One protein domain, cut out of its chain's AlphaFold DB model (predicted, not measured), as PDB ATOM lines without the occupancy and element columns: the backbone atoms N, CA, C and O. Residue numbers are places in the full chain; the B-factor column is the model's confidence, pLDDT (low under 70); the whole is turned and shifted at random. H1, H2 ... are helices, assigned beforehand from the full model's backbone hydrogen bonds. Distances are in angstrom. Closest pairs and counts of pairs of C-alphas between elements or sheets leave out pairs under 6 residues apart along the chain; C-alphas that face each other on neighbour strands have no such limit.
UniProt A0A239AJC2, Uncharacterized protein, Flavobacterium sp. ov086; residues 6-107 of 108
ATOM      1  N   PHE A   6     -31.248  -8.494  28.717       73.69
ATOM      2  CA  PHE A   6     -30.852  -8.603  30.119       73.69
ATOM      3  C   PHE A   6     -31.851  -9.406  30.960       73.69
ATOM      4  O   PHE A   6     -31.447 -10.342  31.638       73.69
ATOM      5  N   SER A   7     -33.159  -9.115  30.873       79.25
ATOM      6  CA  SER A   7     -34.164  -9.843  31.669       79.25
ATOM      7  C   SER A   7     -34.223 -11.327  31.312       79.25
ATOM      8  O   SER A   7     -34.529 -12.160  32.160       79.25
ATOM      9  N   PHE A   8     -33.889 -11.663  30.067       84.31
ATOM     10  CA  PHE A   8     -33.828 -13.043  29.615       84.31
ATOM     11  C   PHE A   8     -32.574 -13.761  30.123       84.31
ATOM     12  O   PHE A   8     -32.670 -14.856  30.669       84.31
ATOM     13  N   TYR A   9     -31.401 -13.137  30.004       89.25
ATOM     14  CA  TYR A   9     -30.162 -13.693  30.545       89.25
ATOM     15  C   TYR A   9     -30.242 -13.910  32.056       89.25
ATOM     16  O   TYR A   9     -29.817 -14.955  32.547       89.25
ATOM     17  N   SER A  10     -30.834 -12.955  32.777       88.25
ATOM     18  CA  SER A  10     -31.095 -13.075  34.210       88.25
ATOM     19  C   SER A  10     -32.042 -14.229  34.524       88.25
ATOM     20  O   SER A  10     -31.795 -14.940  35.490       88.25
ATOM     21  N   LEU A  11     -33.080 -14.457  33.710       90.50
ATOM     22  CA  LEU A  11     -33.984 -15.595  33.888       90.50
ATOM     23  C   LEU A  11     -33.238 -16.924  33.749       90.50
ATOM     24  O   LEU A  11     -33.344 -17.762  34.635       90.50
ATOM     25  N   ILE A  12     -32.457 -17.097  32.678       92.19
ATOM     26  CA  ILE A  12     -31.689 -18.329  32.454       92.19
ATOM     27  C   ILE A  12     -30.689 -18.562  33.586       92.19
ATOM     28  O   ILE A  12     -30.649 -19.655  34.144       92.19
ATOM     29  N   GLY A  13     -29.921 -17.534  33.962       92.56
ATOM     30  CA  GLY A  13     -28.974 -17.633  35.073       92.56
ATOM     31  C   GLY A  13     -29.671 -17.992  36.385       92.56
ATOM     32  O   GLY A  13     -29.221 -18.883  37.094       92.56
ATOM     33  N   PHE A  14     -30.813 -17.369  36.674       91.31
ATOM     34  CA  PHE A  14     -31.606 -17.652  37.867       91.31
ATOM     35  C   PHE A  14     -32.135 -19.089  37.902       91.31
ATOM     36  O   PHE A  14     -31.996 -19.766  38.922       91.31
ATOM     37  N   THR A  15     -32.728 -19.573  36.805       92.50
ATOM     38  CA  THR A  15     -33.285 -20.932  36.761       92.50
ATOM     39  C   THR A  15     -32.189 -21.977  36.868       92.50
ATOM     40  O   THR A  15     -32.378 -22.979  37.550       92.50
ATOM     41  N   TYR A  16     -31.029 -21.722  36.261       94.06
ATOM     42  CA  TYR A  16     -29.884 -22.617  36.367       94.06
ATOM     43  C   TYR A  16     -29.326 -22.645  37.791       94.06
ATOM     44  O   TYR A  16     -29.172 -23.713  38.375       94.06
ATOM     45  N   LYS A  17     -29.088 -21.461  38.361       93.19
ATOM     46  CA  LYS A  17     -28.395 -21.280  39.637       93.19
ATOM     47  C   LYS A  17     -29.218 -21.708  40.834       93.19
ATOM     48  O   LYS A  17     -28.725 -22.430  41.692       93.19
ATOM     49  N   TYR A  18     -30.456 -21.239  40.907       90.38
ATOM     50  CA  TYR A  18     -31.249 -21.383  42.120       90.38
ATOM     51  C   TYR A  18     -32.304 -22.482  42.010       90.38
ATOM     52  O   TYR A  18     -32.617 -23.117  43.016       90.38
ATOM     53  N   LEU A  19     -32.844 -22.735  40.815       91.44
ATOM     54  CA  LEU A  19     -33.831 -23.801  40.606       91.44
ATOM     55  C   LEU A  19     -33.217 -25.101  40.073       91.44
ATOM     56  O   LEU A  19     -33.908 -26.114  40.065       91.44
ATOM     57  N   GLU A  20     -31.947 -25.089  39.655       93.19
ATOM     58  CA  GLU A  20     -31.274 -26.227  39.011       93.19
ATOM     59  C   GLU A  20     -32.042 -26.763  37.789       93.19
ATOM     60  O   GLU A  20     -32.183 -27.972  37.580       93.19
ATOM     61  N   ILE A  21     -32.546 -25.846  36.958       94.50
ATOM     62  CA  ILE A  21     -33.277 -26.153  35.724       94.50
ATOM     63  C   ILE A  21     -32.492 -25.645  34.514       94.50
ATOM     64  O   ILE A  21     -32.157 -24.460  34.423       94.50
ATOM     65  N   ASP A  22     -32.253 -26.537  33.551       93.12
ATOM     66  CA  ASP A  22     -31.671 -26.205  32.253       93.12
ATOM     67  C   ASP A  22     -32.773 -25.831  31.252       93.12
ATOM     68  O   ASP A  22     -33.566 -26.671  30.827       93.12
ATOM     69  N   LEU A  23     -32.801 -24.555  30.859       91.31
ATOM     70  CA  LEU A  23     -33.706 -24.017  29.840       91.31
ATOM     71  C   LEU A  23     -32.998 -23.703  28.514       91.31
ATOM     72  O   LEU A  23     -33.594 -23.097  27.626       91.31
ATOM     73  N   LEU A  24     -31.725 -24.069  28.353       91.25
ATOM     74  CA  LEU A  24     -30.941 -23.675  27.182       91.25
ATOM     75  C   LEU A  24     -31.466 -24.313  25.890       91.25
ATOM     76  O   LEU A  24     -31.432 -23.680  24.836       91.25
ATOM     77  N   ASP A  25     -31.996 -25.535  25.958       88.75
ATOM     78  CA  ASP A  25     -32.512 -26.233  24.775       88.75
ATOM     79  C   ASP A  25     -33.780 -25.582  24.213       88.75
ATOM     80  O   ASP A  25     -33.931 -25.510  22.990       88.75
ATOM     81  N   GLU A  26     -34.614 -24.988  25.073       87.12
ATOM     82  CA  GLU A  26     -35.772 -24.173  24.664       87.12
ATOM     83  C   GLU A  26     -35.358 -22.998  23.768       87.12
ATOM     84  O   GLU A  26     -36.141 -22.489  22.964       87.12
ATOM     85  N   ILE A  27     -34.096 -22.579  23.873       86.62
ATOM     86  CA  ILE A  27     -33.512 -21.499  23.087       86.62
ATOM     87  C   ILE A  27     -32.867 -22.064  21.830       86.62
ATOM     88  O   ILE A  27     -33.213 -21.699  20.702       86.62
ATOM     89  N   PHE A  28     -31.883 -22.939  22.021       89.12
ATOM     90  CA  PHE A  28     -30.968 -23.320  20.954       89.12
ATOM     91  C   PHE A  28     -31.611 -24.271  19.950       89.12
ATOM     92  O   PHE A  28     -31.328 -24.159  18.752       89.12
ATOM     93  N   LEU A  29     -32.546 -25.117  20.391       87.69
ATOM     94  CA  LEU A  29     -33.274 -26.037  19.514       87.69
ATOM     95  C   LEU A  29     -34.532 -25.407  18.898       87.69
ATOM     96  O   LEU A  29     -35.048 -25.911  17.899       87.69
ATOM     97  N   SER A  30     -35.011 -24.279  19.431       88.00
ATOM     98  CA  SER A  30     -36.200 -23.606  18.904       88.00
ATOM     99  C   SER A  30     -35.952 -23.014  17.519       88.00
ATOM    100  O   SER A  30     -35.036 -22.216  17.307       88.00
ATOM    101  N   LYS A  31     -36.807 -23.365  16.555       89.94
ATOM    102  CA  LYS A  31     -36.770 -22.815  15.187       89.94
ATOM    103  C   LYS A  31     -37.282 -21.374  15.104       89.94
ATOM    104  O   LYS A  31     -37.042 -20.706  14.107       89.94
ATOM    105  N   ASN A  32     -37.969 -20.903  16.144       91.31
ATOM    106  CA  ASN A  32     -38.608 -19.584  16.176       91.31
ATOM    107  C   ASN A  32     -37.684 -18.485  16.717       91.31
ATOM    108  O   ASN A  32     -38.090 -17.328  16.809       91.31
ATOM    109  N   ILE A  33     -36.464 -18.844  17.116       88.06
ATOM    110  CA  ILE A  33     -35.486 -17.918  17.675       88.06
ATOM    111  C   ILE A  33     -34.410 -17.647  16.634       88.06
ATOM    112  O   ILE A  33     -33.835 -18.570  16.055       88.06
ATOM    113  N   ASP A  34     -34.144 -16.362  16.424       90.75
ATOM    114  CA  ASP A  34     -33.180 -15.884  15.446       90.75
ATOM    115  C   ASP A  34     -31.751 -16.383  15.730       90.75
ATOM    116  O   ASP A  34     -31.296 -16.434  16.877       90.75
ATOM    117  N   ILE A  35     -31.025 -16.730  14.663       90.31
ATOM    118  CA  ILE A  35     -29.672 -17.300  14.751       90.31
ATOM    119  C   ILE A  35     -28.702 -16.306  15.392       90.31
ATOM    120  O   ILE A  35     -27.863 -16.716  16.197       90.31
ATOM    121  N   LYS A  36     -28.821 -15.003  15.097       90.69
ATOM    122  CA  LYS A  36     -27.959 -13.989  15.716       90.69
ATOM    123  C   LYS A  36     -28.175 -13.961  17.224       90.69
ATOM    124  O   LYS A  36     -27.201 -14.000  17.969       90.69
ATOM    125  N   PHE A  37     -29.429 -13.990  17.676       89.94
ATOM    126  CA  PHE A  37     -29.730 -14.042  19.108       89.94
ATOM    127  C   PHE A  37     -29.158 -15.298  19.777       89.94
ATOM    128  O   PHE A  37     -28.591 -15.206  20.864       89.94
ATOM    129  N   LYS A  38     -29.224 -16.465  19.123       90.31
ATOM    130  CA  LYS A  38     -28.571 -17.686  19.628       90.31
ATOM    131  C   LYS A  38     -27.057 -17.503  19.774       90.31
ATOM    132  O   LYS A  38     -26.507 -17.854  20.815       90.31
ATOM    133  N   LYS A  39     -26.388 -16.914  18.779       90.88
ATOM    134  CA  LYS A  39     -24.945 -16.617  18.852       90.88
ATOM    135  C   LYS A  39     -24.618 -15.651  19.995       90.88
ATOM    136  O   LYS A  39     -23.672 -15.895  20.744       90.88
ATOM    137  N   ASP A  40     -25.432 -14.613  20.177       91.19
ATOM    138  CA  ASP A  40     -25.283 -13.652  21.276       91.19
ATOM    139  C   ASP A  40     -25.420 -14.347  22.644       91.19
ATOM    140  O   ASP A  40     -24.583 -14.142  23.526       91.19
ATOM    141  N   CYS A  41     -26.409 -15.237  22.800       91.25
ATOM    142  CA  CYS A  41     -26.580 -16.069  23.995       91.25
ATOM    143  C   CYS A  41     -25.359 -16.956  24.266       91.25
ATOM    144  O   CYS A  41     -24.870 -16.979  25.393       91.25
ATOM    145  N   LEU A  42     -24.844 -17.672  23.257       91.50
ATOM    146  CA  LEU A  42     -23.675 -18.549  23.422       91.50
ATOM    147  C   LEU A  42     -22.450 -17.767  23.893       91.50
ATOM    148  O   LEU A  42     -21.793 -18.164  24.856       91.50
ATOM    149  N   ASN A  43     -22.172 -16.633  23.250       91.00
ATOM    150  CA  ASN A  43     -21.062 -15.761  23.618       91.00
ATOM    151  C   ASN A  43     -21.214 -15.212  25.045       91.00
ATOM    152  O   ASN A  43     -20.239 -15.157  25.793       91.00
ATOM    153  N   TYR A  44     -22.428 -14.811  25.430       91.62
ATOM    154  CA  TYR A  44     -22.697 -14.293  26.768       91.62
ATOM    155  C   TYR A  44     -22.563 -15.383  27.839       91.62
ATOM    156  O   TYR A  44     -21.751 -15.240  28.751       91.62
ATOM    157  N   PHE A  45     -23.287 -16.499  27.711       92.19
ATOM    158  CA  PHE A  45     -23.292 -17.565  28.717       92.19
ATOM    159  C   PHE A  45     -21.921 -18.220  28.896       92.19
ATOM    160  O   PHE A  45     -21.535 -18.514  30.025       92.19
ATOM    161  N   SER A  46     -21.133 -18.352  27.824       89.94
ATOM    162  CA  SER A  46     -19.764 -18.881  27.922       89.94
ATOM    163  C   SER A  46     -18.847 -18.001  28.783       89.94
ATOM    164  O   SER A  46     -17.932 -18.511  29.421       89.94
ATOM    165  N   LYS A  47     -19.097 -16.686  28.843       91.00
ATOM    166  CA  LYS A  47     -18.305 -15.738  29.651       91.00
ATOM    167  C   LYS A  47     -18.700 -15.711  31.121       91.00
ATOM    168  O   LYS A  47     -17.898 -15.293  31.948       91.00
ATOM    169  N   ILE A  48     -19.921 -16.132  31.445       91.06
ATOM    170  CA  ILE A  48     -20.469 -16.053  32.803       91.06
ATOM    171  C   ILE A  48     -20.791 -17.430  33.389       91.06
ATOM    172  O   ILE A  48     -21.578 -17.534  34.325       91.06
ATOM    173  N   LEU A  49     -20.184 -18.492  32.861       90.56
ATOM    174  CA  LEU A  49     -20.525 -19.877  33.190       90.56
ATOM    175  C   LEU A  49     -20.417 -20.187  34.691       90.56
ATOM    176  O   LEU A  49     -21.275 -20.864  35.244       90.56
ATOM    177  N   ALA A  50     -19.416 -19.623  35.370       88.62
ATOM    178  CA  ALA A  50     -19.257 -19.771  36.817       88.62
ATOM    179  C   ALA A  50     -20.441 -19.190  37.613       88.62
ATOM    180  O   ALA A  50     -20.786 -19.709  38.666       88.62
ATOM    181  N   THR A  51     -21.109 -18.155  37.090       90.19
ATOM    182  CA  THR A  51     -22.235 -17.489  37.771       90.19
ATOM    183  C   THR A  51     -23.523 -18.310  37.761       90.19
ATOM    184  O   THR A  51     -24.471 -17.957  38.456       90.19
ATOM    185  N   PHE A  52     -23.572 -19.403  36.992       92.62
ATOM    186  CA  PHE A  52     -24.729 -20.301  36.913       92.62
ATOM    187  C   PHE A  52     -24.820 -21.253  38.108       92.62
ATOM    188  O   PHE A  52     -25.753 -22.044  38.177       92.62
ATOM    189  N   TYR A  53     -23.866 -21.195  39.034       91.56
ATOM    190  CA  TYR A  53     -23.785 -22.075  40.190       91.56
ATOM    191  C   TYR A  53     -23.681 -21.229  41.449       91.56
ATOM    192  O   TYR A  53     -23.082 -20.154  41.433       91.56
ATOM    193  N   MET A  54     -24.319 -21.695  42.520       90.75
ATOM    194  CA  MET A  54     -24.260 -21.012  43.805       90.75
ATOM    195  C   MET A  54     -22.835 -21.030  44.353       90.75
ATOM    196  O   MET A  54     -22.192 -22.081  44.377       90.75
ATOM    197  N   ASP A  55     -22.377 -19.873  44.809       91.00
ATOM    198  CA  ASP A  55     -21.140 -19.721  45.559       91.00
ATOM    199  C   ASP A  55     -21.415 -19.583  47.070       91.00
ATOM    200  O   ASP A  55     -22.545 -19.717  47.553       91.00
ATOM    201  N   GLU A  56     -20.355 -19.355  47.847       91.25
ATOM    202  CA  GLU A  56     -20.458 -19.176  49.298       91.25
ATOM    203  C   GLU A  56     -21.274 -17.934  49.688       91.25
ATOM    204  O   GLU A  56     -21.980 -17.965  50.699       91.25
ATOM    205  N   ASN A  57     -21.235 -16.865  48.886       91.19
ATOM    206  CA  ASN A  57     -21.999 -15.647  49.151       91.19
ATOM    207  C   ASN A  57     -23.493 -15.894  48.959       91.19
ATOM    208  O   ASN A  57     -24.287 -15.479  49.798       91.19
ATOM    209  N   ASP A  58     -23.881 -16.643  47.925       90.19
ATOM    210  CA  ASP A  58     -25.285 -17.016  47.732       90.19
ATOM    211  C   ASP A  58     -25.835 -17.791  48.932       90.19
ATOM    212  O   ASP A  58     -26.961 -17.566  49.380       90.19
ATOM    213  N   LEU A  59     -25.039 -18.717  49.473       87.62
ATOM    214  CA  LEU A  59     -25.421 -19.482  50.658       87.62
ATOM    215  C   LEU A  59     -25.577 -18.578  51.885       87.62
ATOM    216  O   LEU A  59     -26.522 -18.766  52.658       87.62
ATOM    217  N   LEU A  60     -24.685 -17.599  52.058       91.38
ATOM    218  CA  LEU A  60     -24.803 -16.588  53.111       91.38
ATOM    219  C   LEU A  60     -26.071 -15.744  52.940       91.38
ATOM    220  O   LEU A  60     -26.783 -15.531  53.922       91.38
ATOM    221  N   ASP A  61     -26.405 -15.335  51.718       90.69
ATOM    222  CA  ASP A  61     -27.608 -14.553  51.426       90.69
ATOM    223  C   ASP A  61     -28.894 -15.323  51.759       90.69
ATOM    224  O   ASP A  61     -29.819 -14.762  52.358       90.69
ATOM    225  N   PHE A  62     -28.946 -16.625  51.457       88.62
ATOM    226  CA  PHE A  62     -30.058 -17.485  51.881       88.62
ATOM    227  C   PHE A  62     -30.143 -17.624  53.401       88.62
ATOM    228  O   PHE A  62     -31.239 -17.550  53.959       88.62
ATOM    229  N   ASN A  63     -29.008 -17.807  54.080       87.12
ATOM    230  CA  ASN A  63     -28.972 -17.928  55.540       87.12
ATOM    231  C   ASN A  63     -29.414 -16.631  56.232       87.12
ATOM    232  O   ASN A  63     -30.064 -16.678  57.274       87.12
ATOM    233  N   ASN A  64     -29.109 -15.485  55.624       91.06
ATOM    234  CA  ASN A  64     -29.508 -14.163  56.099       91.06
ATOM    235  C   ASN A  64     -30.904 -13.736  55.608       91.06
ATOM    236  O   ASN A  64     -31.340 -12.627  55.912       91.06
ATOM    237  N   ASN A  65     -31.613 -14.595  54.863       88.25
ATOM    238  CA  ASN A  65     -32.929 -14.320  54.282       88.25
ATOM    239  C   ASN A  65     -32.976 -13.024  53.443       88.25
ATOM    240  O   ASN A  65     -33.979 -12.307  53.433       88.25
ATOM    241  N   VAL A  66     -31.894 -12.716  52.717       89.12
ATOM    242  CA  VAL A  66     -31.771 -11.489  51.904       89.12
ATOM    243  C   VAL A  66     -32.861 -11.416  50.832       89.12
ATOM    244  O   VAL A  66     -33.390 -10.346  50.538       89.12
ATOM    245  N   PHE A  67     -33.255 -12.566  50.287       81.38
ATOM    246  CA  PHE A  67     -34.288 -12.673  49.255       81.38
ATOM    247  C   PHE A  67     -35.724 -12.643  49.807       81.38
ATOM    248  O   PHE A  67     -36.675 -12.722  49.029       81.38
ATOM    249  N   GLY A  68     -35.905 -12.562  51.131       87.19
ATOM    250  CA  GLY A  68     -37.221 -12.605  51.779       87.19
ATOM    251  C   GLY A  68     -37.930 -13.961  51.673       87.19
ATOM    252  O   GLY A  68     -39.136 -14.049  51.914       87.19
ATOM    253  N   ILE A  69     -37.201 -15.014  51.294       85.31
ATOM    254  CA  ILE A  69     -37.679 -16.393  51.215       85.31
ATOM    255  C   ILE A  69     -36.713 -17.280  51.998       85.31
ATOM    256  O   ILE A  69     -35.527 -17.360  51.688       85.31
ATOM    257  N   GLU A  70     -37.251 -18.000  52.980       87.38
ATOM    258  CA  GLU A  70     -36.486 -18.976  53.750       87.38
ATOM    259  C   GLU A  70     -35.934 -20.090  52.854       87.38
ATOM    260  O   GLU A  70     -36.651 -20.646  52.014       87.38
ATOM    261  N   LYS A  71     -34.683 -20.493  53.102       86.25
ATOM    262  CA  LYS A  71     -34.007 -21.571  52.367       86.25
ATOM    263  C   LYS A  71     -34.836 -22.857  52.283       86.25
ATOM    264  O   LYS A  71     -34.966 -23.428  51.210       86.25
ATOM    265  N   ASN A  72     -35.484 -23.269  53.374       89.50
ATOM    266  CA  ASN A  72     -36.321 -24.475  53.382       89.50
ATOM    267  C   ASN A  72     -37.480 -24.390  52.379       89.50
ATOM    268  O   ASN A  72     -37.825 -25.374  51.727       89.50
ATOM    269  N   ARG A  73     -38.090 -23.207  52.237       90.00
ATOM    270  CA  ARG A  73     -39.164 -22.979  51.266       90.00
ATOM    271  C   ARG A  73     -38.626 -22.986  49.839       90.00
ATOM    272  O   ARG A  73     -39.297 -23.486  48.939       90.00
ATOM    273  N   TRP A  74     -37.415 -22.471  49.649       89.25
ATOM    274  CA  TRP A  74     -36.703 -22.558  48.382       89.25
ATOM    275  C   TRP A  74     -36.420 -24.010  47.974       89.25
ATOM    276  O   TRP A  74     -36.750 -24.425  46.863       89.25
ATOM    277  N   ASP A  75     -35.892 -24.808  48.902       89.94
ATOM    278  CA  ASP A  75     -35.589 -26.225  48.688       89.94
ATOM    279  C   ASP A  75     -36.852 -27.034  48.343       89.94
ATOM    280  O   ASP A  75     -36.811 -27.931  47.497       89.94
ATOM    281  N   LEU A  76     -37.999 -26.693  48.945       92.25
ATOM    282  CA  LEU A  76     -39.297 -27.281  48.594       92.25
ATOM    283  C   LEU A  76     -39.708 -26.952  47.154       92.25
ATOM    284  O   LEU A  76     -40.029 -27.874  46.405       92.25
ATOM    285  N   LEU A  77     -39.644 -25.680  46.747       89.56
ATOM    286  CA  LEU A  77     -39.947 -25.259  45.370       89.56
ATOM    287  C   LEU A  77     -39.059 -25.988  44.361       89.56
ATOM    288  O   LEU A  77     -39.537 -26.558  43.381       89.56
ATOM    289  N   LYS A  78     -37.755 -26.027  44.633       90.06
ATOM    290  CA  LYS A  78     -36.780 -26.746  43.817       90.06
ATOM    291  C   LYS A  78     -37.138 -28.231  43.692       90.06
ATOM    292  O   LYS A  78     -37.167 -28.778  42.589       90.06
ATOM    293  N   LYS A  79     -37.494 -28.887  44.800       91.12
ATOM    294  CA  LYS A  79     -37.942 -30.289  44.797       91.12
ATOM    295  C   LYS A  79     -39.216 -30.497  43.970       91.12
ATOM    296  O   LYS A  79     -39.301 -31.493  43.253       91.12
ATOM    297  N   GLU A  80     -40.184 -29.586  44.036       91.06
ATOM    298  CA  GLU A  80     -41.402 -29.646  43.214       91.06
ATOM    299  C   GLU A  80     -41.082 -29.603  41.716       91.06
ATOM    300  O   GLU A  80     -41.605 -30.421  40.955       91.06
ATOM    301  N   TYR A  81     -40.171 -28.720  41.299       89.81
ATOM    302  CA  TYR A  81     -39.708 -28.667  39.912       89.81
ATOM    303  C   TYR A  81     -38.993 -29.949  39.487       89.81
ATOM    304  O   TYR A  81     -39.287 -30.478  38.418       89.81
ATOM    305  N   HIS A  82     -38.108 -30.497  40.322       88.31
ATOM    306  CA  HIS A  82     -37.392 -31.734  39.992       88.31
ATOM    307  C   HIS A  82     -38.277 -32.981  39.960       88.31
ATOM    308  O   HIS A  82     -37.944 -33.937  39.261       88.31
ATOM    309  N   ASN A  83     -39.381 -32.993  40.707       90.50
ATOM    310  CA  ASN A  83     -40.376 -34.063  40.636       90.50
ATOM    311  C   ASN A  83     -41.258 -33.951  39.385       90.50
ATOM    312  O   ASN A  83     -41.966 -34.895  39.032       90.50
ATOM    313  N   ASN A  84     -41.246 -32.798  38.720       86.75
ATOM    314  CA  ASN A  84     -41.977 -32.574  37.491       86.75
ATOM    315  C   ASN A  84     -41.097 -32.939  36.287       86.75
ATOM    316  O   ASN A  84     -40.201 -32.195  35.899       86.75
ATOM    317  N   ASN A  85     -41.418 -34.058  35.635       80.06
ATOM    318  CA  ASN A  85     -40.683 -34.592  34.478       80.06
ATOM    319  C   ASN A  85     -40.654 -33.668  33.244       80.06
ATOM    320  O   ASN A  85     -40.069 -34.029  32.227       80.06
ATOM    321  N   LYS A  86     -41.312 -32.503  33.293       86.25
ATOM    322  CA  LYS A  86     -41.269 -31.492  32.230       86.25
ATOM    323  C   LYS A  86     -39.980 -30.672  32.223       86.25
ATOM    324  O   LYS A  86     -39.699 -30.049  31.207       86.25
ATOM    325  N   PHE A  87     -39.237 -30.628  33.329       87.25
ATOM    326  CA  PHE A  87     -38.046 -29.791  33.443       87.25
ATOM    327  C   PHE A  87     -36.769 -30.621  33.371       87.25
ATOM    328  O   PHE A  87     -36.596 -31.600  34.097       87.25
ATOM    329  N   THR A  88     -35.846 -30.187  32.517       90.56
ATOM    330  CA  THR A  88     -34.492 -30.733  32.461       90.56
ATOM    331  C   THR A  88     -33.681 -30.183  33.628       90.56
ATOM    332  O   THR A  88     -33.716 -28.985  33.905       90.56
ATOM    333  N   LYS A  89     -32.938 -31.048  34.325       91.94
ATOM    334  CA  LYS A  89     -32.043 -30.619  35.408       91.94
ATOM    335  C   LYS A  89     -30.842 -29.851  34.862       91.94
ATOM    336  O   LYS A  89     -30.352 -30.161  33.777       91.94
ATOM    337  N   SER A  90     -30.342 -28.898  35.642       93.38
ATOM    338  CA  SER A  90     -29.060 -28.242  35.384       93.38
ATOM    339  C   SER A  90     -27.934 -29.270  35.285       93.38
ATOM    340  O   SER A  90     -27.875 -30.224  36.063       93.38
ATOM    341  N   LEU A  91     -27.022 -29.042  34.350       94.56
ATOM    342  CA  LEU A  91     -25.815 -29.832  34.167       94.56
ATOM    343  C   LEU A  91     -24.725 -29.363  35.136       94.56
ATOM    344  O   LEU A  91     -24.749 -28.229  35.622       94.56
ATOM    345  N   SER A  92     -23.722 -30.202  35.374       93.31
ATOM    346  CA  SER A  92     -22.486 -29.754  36.024       93.31
ATOM    347  C   SER A  92     -21.743 -28.720  35.163       93.31
ATOM    348  O   SER A  92     -21.948 -28.641  33.951       93.31
ATOM    349  N   ILE A  93     -20.850 -27.934  35.778       92.38
ATOM    350  CA  ILE A  93     -20.052 -26.896  35.091       92.38
ATOM    351  C   ILE A  93     -19.359 -27.454  33.840       92.38
ATOM    352  O   ILE A  93     -19.380 -26.833  32.776       92.38
ATOM    353  N   SER A  94     -18.750 -28.636  33.958       93.12
ATOM    354  CA  SER A  94     -18.024 -29.284  32.864       93.12
ATOM    355  C   SER A  94     -18.958 -29.697  31.726       93.12
ATOM    356  O   SER A  94     -18.663 -29.427  30.562       93.12
ATOM    357  N   GLU A  95     -20.100 -30.302  32.047       95.38
ATOM    358  CA  GLU A  95     -21.122 -30.701  31.076       95.38
ATOM    359  C   GLU A  95     -21.747 -29.491  30.372       95.38
ATOM    360  O   GLU A  95     -21.904 -29.507  29.148       95.38
ATOM    361  N   LEU A  96     -22.046 -28.421  31.115       94.12
ATOM    362  CA  LEU A  96     -22.562 -27.172  30.563       94.12
ATOM    363  C   LEU A  96     -21.550 -26.531  29.604       94.12
ATOM    364  O   LEU A  96     -21.912 -26.148  28.490       94.12
ATOM    365  N   SER A  97     -20.275 -26.468  29.994       93.12
ATOM    366  CA  SER A  97     -19.198 -25.963  29.132       93.12
ATOM    367  C   SER A  97     -19.107 -26.755  27.824       93.12
ATOM    368  O   SER A  97     -18.982 -26.180  26.739       93.12
ATOM    369  N   LEU A  98     -19.212 -28.085  27.910       94.38
ATOM    370  CA  LEU A  98     -19.219 -28.978  26.752       94.38
ATOM    371  C   LEU A  98     -20.438 -28.741  25.853       94.38
ATOM    372  O   LEU A  98     -20.301 -28.691  24.629       94.38
ATOM    373  N   LYS A  99     -21.624 -28.572  26.447       93.00
ATOM    374  CA  LYS A  99     -22.872 -28.287  25.731       93.00
ATOM    375  C   LYS A  99     -22.791 -26.967  24.967       93.00
ATOM    376  O   LYS A  99     -23.053 -26.956  23.766       93.00
ATOM    377  N   LEU A 100     -22.369 -25.881  25.617       91.38
ATOM    378  CA  LEU A 100     -22.235 -24.568  24.971       91.38
ATOM    379  C   LEU A 100     -21.206 -24.589  23.831       91.38
ATOM    380  O   LEU A 100     -21.463 -24.033  22.766       91.38
ATOM    381  N   THR A 101     -20.090 -25.303  24.009       90.56
ATOM    382  CA  THR A 101     -19.074 -25.473  22.954       90.56
ATOM    383  C   THR A 101     -19.645 -26.197  21.730       90.56
ATOM    384  O   THR A 101     -19.481 -25.734  20.601       90.56
ATOM    385  N   LYS A 102     -20.373 -27.305  21.939       89.94
ATOM    386  CA  LYS A 102     -21.030 -28.053  20.852       89.94
ATOM    387  C   LYS A 102     -22.047 -27.193  20.104       89.94
ATOM    388  O   LYS A 102     -22.063 -27.191  18.878       89.94
ATOM    389  N   LEU A 103     -22.863 -26.431  20.827       85.62
ATOM    390  CA  LEU A 103     -23.852 -25.531  20.230       85.62
ATOM    391  C   LEU A 103     -23.203 -24.398  19.417       85.62
ATOM    392  O   LEU A 103     -23.736 -24.014  18.375       85.62
ATOM    393  N   GLY A 104     -22.031 -23.919  19.846       78.56
ATOM    394  CA  GLY A 104     -21.190 -23.001  19.071       78.56
ATOM    395  C   GLY A 104     -20.781 -23.580  17.719       78.56
ATOM    396  O   GLY A 104     -21.009 -22.942  16.699       78.56
ATOM    397  N   SER A 105     -20.289 -24.822  17.700       72.94
ATOM    398  CA  SER A 105     -19.792 -25.474  16.475       72.94
ATOM    399  C   SER A 105     -20.856 -25.796  15.415       72.94
ATOM    400  O   SER A 105     -20.515 -26.014  14.261       72.94
ATOM    401  N   VAL A 106     -22.140 -25.841  15.792       61.75
ATOM    402  CA  VAL A 106     -23.270 -26.104  14.872       61.75
ATOM    403  C   VAL A 106     -23.831 -24.804  14.279       61.75
ATOM    404  O   VAL A 106     -24.644 -24.832  13.358       61.75
ATOM    405  N   SER A 107     -23.428 -23.657  14.825       55.31
ATOM    406  CA  SER A 107     -23.953 -22.345  14.444       55.31
ATOM    407  C   SER A 107     -23.098 -21.628  13.385       55.31
ATOM    408  O   SER A 107     -23.448 -20.506  13.009       55.31
TER     409      SER A 107
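What this domain is: This is residues 6 to 107 of the 108 residues of an uncharacterized protein of Flavobacterium sp. ov086 (UniProt A0A239AJC2). At one end of the domain H3 and H7 run side by side in opposite ways, with short H2 near both; H1 and short H4 make the middle, and at the other end H5 and H6 meet near their ends in a corner that touches no other helix. The body is loosely joined, with few contacts between helices. You will find 102 printed residues with seven named helices, H1 to H7 in order along the chain, and no named strand: the class is all helix. The whole is compact, with a radius of gyration of the C-alphas of 14.7 A, and spans 42 by 28 by 25 A.

How they stand to each other: Start at H1, residues 6 to 17, which touches H4, residues 49 to 52, with residues 13 to 17 alone; the closest C-alphas, of Lys 17 and Phe 52, are 4.7 A apart. Next look at H3, residues 35 to 47, close to H1 but not clearly touching it: the closest C-alphas, of Tyr 9 and Cys 41, are 7.8 A apart. H3 touches H7, residues 93 to 105, at a shallow tilt of 32 degrees, opposite ways; the closest C-alphas, of Leu 42 and Leu 100, are 6.4 A apart. H4 and H7 only just touch, with 3 pairs of C-alphas within 8 A, the closest those of Leu 49 and Ile 93 at 7.3 A, and H7 does so with residues 93 to 97 alone. H2, residues 24 to 28, is close to H3 but not clearly touching it, with the closest C-alphas, of Phe 28 and Lys 38, 6.3 A apart. H5, residues 56 to 63, and H6, residues 71 to 83, are close but not clearly touching, about perpendicular at 75 degrees; the closest C-alphas, of Phe 62 and Lys 71, are 5.7 A apart. H1 and H6 are apart. In H1, H2, H5, H6 and H7 every O i to N i+4 pair is within hydrogen-bond range, in H3 8 of 9 are, and H4 is too short for such a pair but has its 1 O i to N i+3 pair within range.

Where its parts are: Find C-alpha 6 at (-30.852, -8.603, 30.119); from there H1 runs 16.0 A to C-alpha 17. H3 runs 18.8 A from C-alpha 35, at (-29.672, -17.300, 14.751), to C-alpha 47. H5 is 10.6 A long and H6 18.3 A. H7 runs 18.7 A, ending at C-alpha 105 at (-19.792, -25.474, 16.475).

The domain as a whole: The two C-alphas farthest apart, of Asn 64 and Val 106, are 43.4 A apart. The printed part has no cut, and no link is long. The mean pLDDT of the printed part is 89.0; look for low confidence at residues 106 to 107, which are under 70.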